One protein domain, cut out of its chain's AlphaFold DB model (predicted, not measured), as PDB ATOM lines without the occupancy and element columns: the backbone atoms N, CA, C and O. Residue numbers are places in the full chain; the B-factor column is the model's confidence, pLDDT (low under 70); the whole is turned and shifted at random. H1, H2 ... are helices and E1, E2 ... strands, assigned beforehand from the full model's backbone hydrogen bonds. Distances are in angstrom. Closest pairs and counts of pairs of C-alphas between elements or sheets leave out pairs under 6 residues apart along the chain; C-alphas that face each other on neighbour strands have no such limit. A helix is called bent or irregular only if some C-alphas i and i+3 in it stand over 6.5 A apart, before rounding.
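Overview. This is residues 10 to 87 of the 384 residues of the protein "HNH domain-containing protein" of Sphingobium xenophagum (UniProt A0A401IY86). A short hairpin, E1 and E2, adjoins a helical body in which H1 packs between H2 and H4; H3 is near H1 and the hairpin. The printed part has 78 residues, with four named helices and two named strands in the order H1 H2 H3 E1 E2 H4 and the sheet E1 - E2 antiparallel; the class is mostly helix, helices holding 35 and strands 8 of the 43 residues in named elements. The whole is compact, radius of gyration of the C-alphas 11.2 A, spans 33 by 28 by 19 A.

Along the chain. E1 is residues 68 to 71, E2 74 to 77, H2 34 to 41, H4 79 to 84. H1, residues 14 to 24, runs 15.0 A from (2.819, 38.230, 109.890) to (7.043, 27.767, 100.033). H3, residues 55 to 64, 12.9 A, is irregular: C-alphas 57 and 60 are 7.4 A apart.

Arrangement. In the hairpin, N 69 and O 76 are within hydrogen-bond range, 3.0 A. The closest C-alphas of H3 and E1, Phe 62 and Val 68, are 6.0 A apart. H1 touches H4 at a steep tilt of 59 degrees, closest C-alphas Ala 21 and Ala 81, 4.7 A, and H2 at 50 degrees, also steep, closest Lys 19 and Thr 41, 5.3 A. Every O i to N i+4 pair is within range in H1, H2 and H4, 4 of 6 in H3.

Size, cuts and confidence. The farthest C-alphas, Ala 51 and Asp 87, are 34.5 A apart. H2 to H3 is a long link. The printed part has no cut; no printed residue is under 70 in pLDDT.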
ATOM      1  N   GLU A  10       8.146  45.071 104.756       91.50
ATOM      2  CA  GLU A  10       6.835  44.614 104.255       91.50
ATOM      3  C   GLU A  10       6.732  43.084 104.119       91.50
ATOM      4  O   GLU A  10       5.649  42.529 104.254       91.50
ATOM      5  N   TYR A  11       7.862  42.392 103.937       95.38
ATOM      6  CA  TYR A  11       7.928  40.930 103.824       95.38
ATOM      7  C   TYR A  11       7.939  40.233 105.191       95.38
ATOM      8  O   TYR A  11       7.882  39.008 105.250       95.38
ATOM      9  N   PHE A  12       8.036  41.005 106.278       95.44
ATOM     10  CA  PHE A  12       8.001  40.514 107.654       95.44
ATOM     11  C   PHE A  12       6.681  40.840 108.369       95.44
ATOM     12  O   PHE A  12       6.593  40.709 109.591       95.44
ATOM     13  N   GLN A  13       5.652  41.280 107.637       93.62
ATOM     14  CA  GLN A  13       4.297  41.331 108.186       93.62
ATOM     15  C   GLN A  13       3.791  39.903 108.386       93.62
ATOM     16  O   GLN A  13       3.991  39.066 107.510       93.62
ATOM     17  N   PHE A  14       3.179  39.604 109.529       94.62
ATOM     18  CA  PHE A  14       2.819  38.230 109.890       94.62
ATOM     19  C   PHE A  14       1.930  37.536 108.849       94.62
ATOM     20  O   PHE A  14       2.173  36.395 108.463       94.62
ATOM     21  N   ASP A  15       0.926  38.240 108.344       90.00
ATOM     22  CA  ASP A  15       0.026  37.714 107.327       90.00
ATOM     23  C   ASP A  15       0.710  37.554 105.958       90.00
ATOM     24  O   ASP A  15       0.455  36.586 105.245       90.00
ATOM     25  N   GLU A  16       1.654  38.430 105.618       93.25
ATOM     26  CA  GLU A  16       2.495  38.269 104.427       93.25
ATOM     27  C   GLU A  16       3.479  37.091 104.562       93.25
ATOM     28  O   GLU A  16       3.661  36.320 103.618       93.25
ATOM     29  N   ILE A  17       4.046  36.879 105.753       96.44
ATOM     30  CA  ILE A  17       4.864  35.706 106.089       96.44
ATOM     31  C   ILE A  17       4.049  34.423 105.879       96.44
ATOM     32  O   ILE A  17       4.551  33.486 105.254       96.44
ATOM     33  N   ARG A  18       2.787  34.380 106.333       95.50
ATOM     34  CA  ARG A  18       1.889  33.230 106.117       95.50
ATOM     35  C   ARG A  18       1.659  32.954 104.632       95.50
ATOM     36  O   ARG A  18       1.765  31.804 104.209       95.50
ATOM     37  N   LYS A  19       1.410  33.979 103.811       95.19
ATOM     38  CA  LYS A  19       1.264  33.796 102.353       95.19
ATOM     39  C   LYS A  19       2.541  33.245 101.711       95.19
ATOM     40  O   LYS A  19       2.468  32.336 100.883       95.19
ATOM     41  N   ILE A  20       3.712  33.752 102.107       97.69
ATOM     42  CA  ILE A  20       4.999  33.231 101.622       97.69
ATOM     43  C   ILE A  20       5.185  31.776 102.070       97.69
ATOM     44  O   ILE A  20       5.607  30.950 101.265       97.69
ATOM     45  N   ALA A  21       4.831  31.435 103.313       98.06
ATOM     46  CA  ALA A  21       4.897  30.073 103.834       98.06
ATOM     47  C   ALA A  21       3.999  29.110 103.038       98.06
ATOM     48  O   ALA A  21       4.484  28.082 102.564       98.06
ATOM     49  N   LYS A  22       2.733  29.484 102.787       97.31
ATOM     50  CA  LYS A  22       1.797  28.732 101.928       97.31
ATOM     51  C   LYS A  22       2.370  28.476 100.535       97.31
ATOM     52  O   LYS A  22       2.201  27.391  99.983       97.31
ATOM     53  N   PHE A  23       3.071  29.454  99.964       98.06
ATOM     54  CA  PHE A  23       3.751  29.266  98.686       98.06
ATOM     55  C   PHE A  23       4.951  28.312  98.811       98.06
ATOM     56  O   PHE A  23       5.082  27.388  98.011       98.06
ATOM     57  N   ALA A  24       5.800  28.510  99.823       98.12
ATOM     58  CA  ALA A  24       7.043  27.767 100.033       98.12
ATOM     59  C   ALA A  24       6.829  26.270 100.300       98.12
ATOM     60  O   ALA A  24       7.658  25.453  99.907       98.12
ATOM     61  N   VAL A  25       5.718  25.891 100.943       98.06
ATOM     62  CA  VAL A  25       5.399  24.471 101.181       98.06
ATOM     63  C   VAL A  25       4.940  23.742  99.913       98.06
ATOM     64  O   VAL A  25       4.997  22.518  99.862       98.06
ATOM     65  N   LEU A  26       4.506  24.479  98.884       97.38
ATOM     66  CA  LEU A  26       4.005  23.921  97.622       97.38
ATOM     67  C   LEU A  26       4.987  24.077  96.456       97.38
ATOM     68  O   LEU A  26       4.876  23.360  95.461       97.38
ATOM     69  N   ARG A  27       5.899  25.052  96.524       97.31
ATOM     70  CA  ARG A  27       6.782  25.435  95.417       97.31
ATOM     71  C   ARG A  27       8.159  25.850  95.917       97.31
ATOM     72  O   ARG A  27       8.290  26.545  96.919       97.31
ATOM     73  N   ASP A  28       9.178  25.495  95.143       97.62
ATOM     74  CA  ASP A  28      10.561  25.887  95.404       97.62
ATOM     75  C   ASP A  28      10.762  27.401  95.184       97.62
ATOM     76  O   ASP A  28      10.723  27.906  94.056       97.62
ATOM     77  N   LEU A  29      11.003  28.134  96.275       97.44
ATOM     78  CA  LEU A  29      11.313  29.567  96.243       97.44
ATOM     79  C   LEU A  29      12.643  29.885  95.544       97.44
ATOM     80  O   LEU A  29      12.834  31.022  95.107       97.44
ATOM     81  N   GLN A  30      13.563  28.924  95.436       96.19
ATOM     82  CA  GLN A  30      14.859  29.116  94.793       96.19
ATOM     83  C   GLN A  30      14.747  29.105  93.267       96.19
ATOM     84  O   GLN A  30      15.442  29.876  92.601       96.19
ATOM     85  N   SER A  31      13.835  28.293  92.722       95.81
ATOM     86  CA  SER A  31      13.607  28.160  91.280       95.81
ATOM     87  C   SER A  31      12.370  28.906  90.756       95.81
ATOM     88  O   SER A  31      12.171  28.963  89.540       95.81
ATOM     89  N   THR A  32      11.509  29.457  91.622       95.69
ATOM     90  CA  THR A  32      10.291  30.157  91.178       95.69
ATOM     91  C   THR A  32      10.604  31.436  90.403       95.69
ATOM     92  O   THR A  32      11.521  32.183  90.734       95.69
ATOM     93  N   THR A  33       9.783  31.742  89.402       95.19
ATOM     94  CA  THR A  33       9.765  33.061  88.760       95.19
ATOM     95  C   THR A  33       8.924  34.050  89.574       95.19
ATOM     96  O   THR A  33       8.223  33.673  90.517       95.19
ATOM     97  N   HIS A  34       8.990  35.334  89.218       96.00
ATOM     98  CA  HIS A  34       8.282  36.406  89.921       96.00
ATOM     99  C   HIS A  34       6.761  36.237  89.898       96.00
ATOM    100  O   HIS A  34       6.125  36.351  90.939       96.00
ATOM    101  N   LYS A  35       6.176  35.956  88.725       95.56
ATOM    102  CA  LYS A  35       4.720  36.001  88.528       95.56
ATOM    103  C   LYS A  35       3.944  35.101  89.509       95.56
ATOM    104  O   LYS A  35       3.104  35.651  90.212       95.56
ATOM    105  N   PRO A  36       4.243  33.793  89.649       96.25
ATOM    106  CA  PRO A  36       3.508  32.934  90.581       96.25
ATOM    107  C   PRO A  36       3.616  33.392  92.037       96.25
ATOM    108  O   PRO A  36       2.655  33.291  92.792       96.25
ATOM    109  N   LEU A  37       4.787  33.896  92.434       96.69
ATOM    110  CA  LEU A  37       5.035  34.341  93.801       96.69
ATOM    111  C   LEU A  37       4.318  35.670  94.103       96.69
ATOM    112  O   LEU A  37       3.730  35.818  95.173       96.69
ATOM    113  N   ILE A  38       4.323  36.613  93.156       96.75
ATOM    114  CA  ILE A  38       3.579  37.879  93.251       96.75
ATOM    115  C   ILE A  38       2.073  37.601  93.301       96.75
ATOM    116  O   ILE A  38       1.391  38.154  94.152       96.75
ATOM    117  N   GLU A  39       1.551  36.730  92.435       95.44
ATOM    118  CA  GLU A  39       0.122  36.378  92.419       95.44
ATOM    119  C   GLU A  39      -0.325  35.721  93.732       95.44
ATOM    120  O   GLU A  39      -1.419  36.002  94.210       95.44
ATOM    121  N   ALA A  40       0.523  34.888  94.342       94.56
ATOM    122  CA  ALA A  40       0.188  34.194  95.584       94.56
ATOM    123  C   ALA A  40       0.278  35.068  96.847       94.56
ATOM    124  O   ALA A  40      -0.378  34.776  97.842       94.56
ATOM    125  N   THR A  41       1.118  36.106  96.841       94.38
ATOM    126  CA  THR A  41       1.399  36.911  98.047       94.38
ATOM    127  C   THR A  41       0.862  38.339  97.957       94.38
ATOM    128  O   THR A  41       0.511  38.934  98.969       94.38
ATOM    129  N   GLY A  42       0.784  38.903  96.751       93.88
ATOM    130  CA  GLY A  42       0.551  40.329  96.515       93.88
ATOM    131  C   GLY A  42       1.794  41.209  96.713       93.88
ATOM    132  O   GLY A  42       1.726  42.417  96.492       93.88
ATOM    133  N   LEU A  43       2.940  40.635  97.097       95.00
ATOM    134  CA  LEU A  43       4.187  41.372  97.307       95.00
ATOM    135  C   LEU A  43       4.957  41.550  95.994       95.00
ATOM    136  O   LEU A  43       4.914  40.676  95.133       95.00
ATOM    137  N   PRO A  44       5.712  42.648  95.814       94.62
ATOM    138  CA  PRO A  44       6.217  43.016  94.495       94.62
ATOM    139  C   PRO A  44       7.513  42.303  94.068       94.62
ATOM    140  O   PRO A  44       7.828  42.319  92.881       94.62
ATOM    141  N   PHE A  45       8.299  41.748  95.001       95.00
ATOM    142  CA  PHE A  45       9.570  41.040  94.749       95.00
ATOM    143  C   PHE A  45      10.492  41.703  93.712       95.00
ATOM    144  O   PHE A  45      11.028  41.067  92.811       95.00
ATOM    145  N   ARG A  46      10.709  43.015  93.841       92.88
ATOM    146  CA  ARG A  46      11.525  43.794  92.899       92.88
ATOM    147  C   ARG A  46      13.021  43.477  92.981       92.88
ATOM    148  O   ARG A  46      13.512  43.158  94.068       92.88
ATOM    149  N   PRO A  47      13.784  43.774  91.921       93.25
ATOM    150  CA  PRO A  47      13.324  44.122  90.571       93.25
ATOM    151  C   PRO A  47      12.720  42.931  89.806       93.25
ATOM    152  O   PRO A  47      13.246  41.831  89.875       93.25
ATOM    153  N   VAL A  48      11.626  43.161  89.070       91.31
ATOM    154  CA  VAL A  48      10.929  42.114  88.304       91.31
ATOM    155  C   VAL A  48      11.542  42.024  86.908       91.31
ATOM    156  O   VAL A  48      11.330  42.899  86.072       91.31
ATOM    157  N   THR A  49      12.336  40.984  86.669       87.75
ATOM    158  CA  THR A  49      12.990  40.724  85.379       87.75
ATOM    159  C   THR A  49      13.255  39.235  85.201       87.75
ATOM    160  O   THR A  49      13.351  38.496  86.179       87.75
ATOM    161  N   ASP A  50      13.428  38.805  83.955       83.38
ATOM    162  CA  ASP A  50      13.785  37.427  83.618       83.38
ATOM    163  C   ASP A  50      15.272  37.118  83.880       83.38
ATOM    164  O   ASP A  50      15.668  35.958  83.922       83.38
ATOM    165  N   ALA A  51      16.110  38.143  84.097       85.31
ATOM    166  CA  ALA A  51      17.555  37.983  84.287       85.31
ATOM    167  C   ALA A  51      17.962  37.395  85.654       85.31
ATOM    168  O   ALA A  51      19.080  36.899  85.809       85.31
ATOM    169  N   TYR A  52      17.103  37.477  86.671       89.00
ATOM    170  CA  TYR A  52      17.334  36.855  87.977       89.00
ATOM    171  C   TYR A  52      16.020  36.481  88.639       89.00
ATOM    172  O   TYR A  52      15.041  37.205  88.546       89.00
ATOM    173  N   LEU A  53      16.028  35.365  89.359       95.12
ATOM    174  CA  LEU A  53      14.884  34.909  90.141       95.12
ATOM    175  C   LEU A  53      14.748  35.714  91.450       95.12
ATOM    176  O   LEU A  53      15.762  36.223  91.952       95.12
ATOM    177  N   PRO A  54      13.543  35.778  92.057       96.31
ATOM    178  CA  PRO A  54      13.313  36.433  93.347       96.31
ATOM    179  C   PRO A  54      14.316  36.009  94.425       96.31
ATOM    180  O   PRO A  54      14.820  36.845  95.177       96.31
ATOM    181  N   TRP A  55      14.685  34.725  94.456       96.62
ATOM    182  CA  TRP A  55      15.645  34.170  95.412       96.62
ATOM    183  C   TRP A  55      16.935  34.983  95.546       96.62
ATOM    184  O   TRP A  55      17.429  35.183  96.656       96.62
ATOM    185  N   ARG A  56      17.457  35.523  94.437       94.69
ATOM    186  CA  ARG A  56      18.696  36.312  94.438       94.69
ATOM    187  C   ARG A  56      18.630  37.510  95.389       94.69
ATOM    188  O   ARG A  56      19.632  37.843  96.011       94.69
ATOM    189  N   ASN A  57      17.465  38.147  95.491       94.50
ATOM    190  CA  ASN A  57      17.268  39.380  96.255       94.50
ATOM    191  C   ASN A  57      16.505  39.174  97.572       94.50
ATOM    192  O   ASN A  57      16.534  40.069  98.418       94.50
ATOM    193  N   TYR A  58      15.818  38.035  97.725       96.94
ATOM    194  CA  TYR A  58      14.911  37.755  98.846       96.94
ATOM    195  C   TYR A  58      15.213  36.445  99.582       96.94
ATOM    196  O   TYR A  58      14.606  36.183 100.613       96.94
ATOM    197  N   GLY A  59      16.189  35.646  99.138       97.12
ATOM    198  CA  GLY A  59      16.581  34.415  99.834       97.12
ATOM    199  C   GLY A  59      16.975  34.663 101.292       97.12
ATOM    200  O   GLY A  59      16.633  33.876 102.169       97.12
ATOM    201  N   ARG A  60      17.618  35.805 101.582       97.19
ATOM    202  CA  ARG A  60      17.919  36.224 102.959       97.19
ATOM    203  C   ARG A  60      16.652  36.525 103.756       97.19
ATOM    204  O   ARG A  60      16.580  36.081 104.896       97.19
ATOM    205  N   VAL A  61      15.662  37.201 103.171       97.50
ATOM    206  CA  VAL A  61      14.358  37.461 103.806       97.50
ATOM    207  C   VAL A  61      13.715  36.142 104.212       97.50
ATOM    208  O   VAL A  61      13.399  35.955 105.381       97.50
ATOM    209  N   PHE A  62      13.601  35.198 103.272       98.25
ATOM    210  CA  PHE A  62      12.947  33.910 103.517       98.25
ATOM    211  C   PHE A  62      13.653  33.094 104.606       98.25
ATOM    212  O   PHE A  62      12.995  32.533 105.480       98.25
ATOM    213  N   LYS A  63      14.991  33.080 104.592       98.19
ATOM    214  CA  LYS A  63      15.817  32.428 105.620       98.19
ATOM    215  C   LYS A  63      15.732  33.127 106.980       98.19
ATOM    216  O   LYS A  63      15.710  32.468 108.008       98.19
ATOM    217  N   THR A  64      15.684  34.458 107.001       97.88
ATOM    218  CA  THR A  64      15.587  35.257 108.240       97.88
ATOM    219  C   THR A  64      14.208  35.134 108.882       97.88
ATOM    220  O   THR A  64      14.106  35.105 110.100       97.88
ATOM    221  N   ALA A  65      13.156  35.002 108.072       97.94
ATOM    222  CA  ALA A  65      11.806  34.669 108.521       97.94
ATOM    223  C   ALA A  65      11.638  33.175 108.875       97.94
ATOM    224  O   ALA A  65      10.527  32.718 109.121       97.94
ATOM    225  N   MET A  66      12.729  32.396 108.868       98.12
ATOM    226  CA  MET A  66      12.740  30.970 109.201       98.12
ATOM    227  C   MET A  66      11.812  30.116 108.329       98.12
ATOM    228  O   MET A  66      11.375  29.059 108.768       98.12
ATOM    229  N   LEU A  67      11.513  30.532 107.092       98.50
ATOM    230  CA  LEU A  67      10.557  29.835 106.223       98.50
ATOM    231  C   LEU A  67      11.193  28.704 105.412       98.50
ATOM    232  O   LEU A  67      10.556  27.688 105.140       98.50
ATOM    233  N   VAL A  68      12.448  28.876 105.006       98.50
ATOM    234  CA  VAL A  68      13.155  27.933 104.131       98.50
ATOM    235  C   VAL A  68      14.648  27.892 104.434       98.50
ATOM    236  O   VAL A  68      15.208  28.866 104.938       98.50
ATOM    237  N   SER A  69      15.292  26.810 104.005       97.50
ATOM    238  CA  SER A  69      16.750  26.681 103.874       97.50
ATOM    239  C   SER A  69      17.123  26.233 102.463       97.50
ATOM    240  O   SER A  69      16.352  25.541 101.810       97.50
ATOM    241  N   SER A  70      18.311  26.598 101.981       97.25
ATOM    242  CA  SER A  70      18.829  26.142 100.682       97.25
ATOM    243  C   SER A  70      19.652  24.873 100.855       97.25
ATOM    244  O   SER A  70      20.823  24.938 101.225       97.25
ATOM    245  N   ILE A  71      19.073  23.722 100.523       96.25
ATOM    246  CA  ILE A  71      19.757  22.426 100.565       96.25
ATOM    247  C   ILE A  71      19.903  21.914  99.136       96.25
ATOM    248  O   ILE A  71      18.916  21.728  98.431       96.25
ATOM    249  N   GLY A  72      21.142  21.724  98.674       93.75
ATOM    250  CA  GLY A  72      21.400  21.226  97.317       93.75
ATOM    251  C   GLY A  72      20.876  22.133  96.194       93.75
ATOM    252  O   GLY A  72      20.604  21.645  95.103       93.75
ATOM    253  N   GLY A  73      20.719  23.438  96.448       93.69
ATOM    254  CA  GLY A  73      20.192  24.396  95.470       93.69
ATOM    255  C   GLY A  73      18.663  24.468  95.387       93.69
ATOM    256  O   GLY A  73      18.157  25.107  94.468       93.69
ATOM    257  N   VAL A  74      17.957  23.842  96.331       96.94
ATOM    258  CA  VAL A  74      16.494  23.860  96.455       96.94
ATOM    259  C   VAL A  74      16.111  24.540  97.766       96.94
ATOM    260  O   VAL A  74      16.704  24.245  98.810       96.94
ATOM    261  N   ALA A  75      15.100  25.412  97.739       98.00
ATOM    262  CA  ALA A  75      14.513  25.962  98.953       98.00
ATOM    263  C   ALA A  75      13.617  24.907  99.616       98.00
ATOM    264  O   ALA A  75      12.496  24.648  99.180       98.00
ATOM    265  N   VAL A  76      14.120  24.299 100.686       98.25
ATOM    266  CA  VAL A  76      13.393  23.320 101.495       98.25
ATOM    267  C   VAL A  76      12.579  24.061 102.561       98.25
ATOM    268  O   VAL A  76      13.178  24.810 103.341       98.25
ATOM    269  N   PRO A  77      11.245  23.873 102.630       98.50
ATOM    270  CA  PRO A  77      10.411  24.492 103.655       98.50
ATOM    271  C   PRO A  77      10.743  23.950 105.046       98.50
ATOM    272  O   PRO A  77      10.939  22.749 105.239       98.50
ATOM    273  N   THR A  78      10.792  24.845 106.028       98.69
ATOM    274  CA  THR A  78      11.035  24.493 107.430       98.69
ATOM    275  C   THR A  78       9.755  24.026 108.131       98.69
ATOM    276  O   THR A  78       8.643  24.186 107.619       98.69
ATOM    277  N   ARG A  79       9.891  23.514 109.364       97.94
ATOM    278  CA  ARG A  79       8.742  23.227 110.238       97.94
ATOM    279  C   ARG A  79       7.895  24.477 110.516       97.94
ATOM    280  O   ARG A  79       6.672  24.394 110.499       97.94
ATOM    281  N   VAL A  80       8.535  25.635 110.681       98.38
ATOM    282  CA  VAL A  80       7.863  26.931 110.867       98.38
ATOM    283  C   VAL A  80       6.985  27.278 109.661       98.38
ATOM    284  O   VAL A  80       5.823  27.626 109.841       98.38
ATOM    285  N   ALA A  81       7.481  27.114 108.428       98.38
ATOM    286  CA  ALA A  81       6.668  27.356 107.234       98.38
ATOM    287  C   ALA A  81       5.470  26.403 107.121       98.38
ATOM    288  O   ALA A  81       4.390  26.828 106.722       98.38
ATOM    289  N   GLN A  82       5.637  25.130 107.494       98.06
ATOM    290  CA  GLN A  82       4.536  24.161 107.496       98.06
ATOM    291  C   GLN A  82       3.416  24.569 108.458       98.06
ATOM    292  O   GLN A  82       2.249  24.477 108.098       98.06
ATOM    293  N   LEU A  83       3.774  25.040 109.656       96.81
ATOM    294  CA  LEU A  83       2.811  25.483 110.665       96.81
ATOM    295  C   LEU A  83       2.121  26.795 110.270       96.81
ATOM    296  O   LEU A  83       0.912  26.912 110.406       96.81
ATOM    297  N   LEU A  84       2.867  27.759 109.723       96.12
ATOM    298  CA  LEU A  84       2.316  29.037 109.249       96.12
ATOM    299  C   LEU A  84       1.412  28.894 108.017       96.12
ATOM    300  O   LEU A  84       0.548  29.743 107.785       96.12
ATOM    301  N   ALA A  85       1.637  27.861 107.202       95.44
ATOM    302  CA  ALA A  85       0.803  27.569 106.043       95.44
ATOM    303  C   ALA A  85      -0.579  27.008 106.424       95.44
ATOM    304  O   ALA A  85      -1.491  27.068 105.598       95.44
ATOM    305  N   ASP A  86      -0.730  26.487 107.646       91.50
ATOM    306  CA  ASP A  86      -1.985  25.970 108.188       91.50
ATOM    307  C   ASP A  86      -2.764  27.076 108.921       91.50
ATOM    308  O   ASP A  86      -2.298  27.678 109.893       91.50
ATOM    309  N   ASP A  87      -3.961  27.389 108.425       85.31
ATOM    310  CA  ASP A  87      -4.704  28.572 108.853       85.31
ATOM    311  C   ASP A  87      -5.234  28.450 110.286       85.31
ATOM    312  O   ASP A  87      -5.947  27.510 110.640       85.31
TER     313      ASP A  87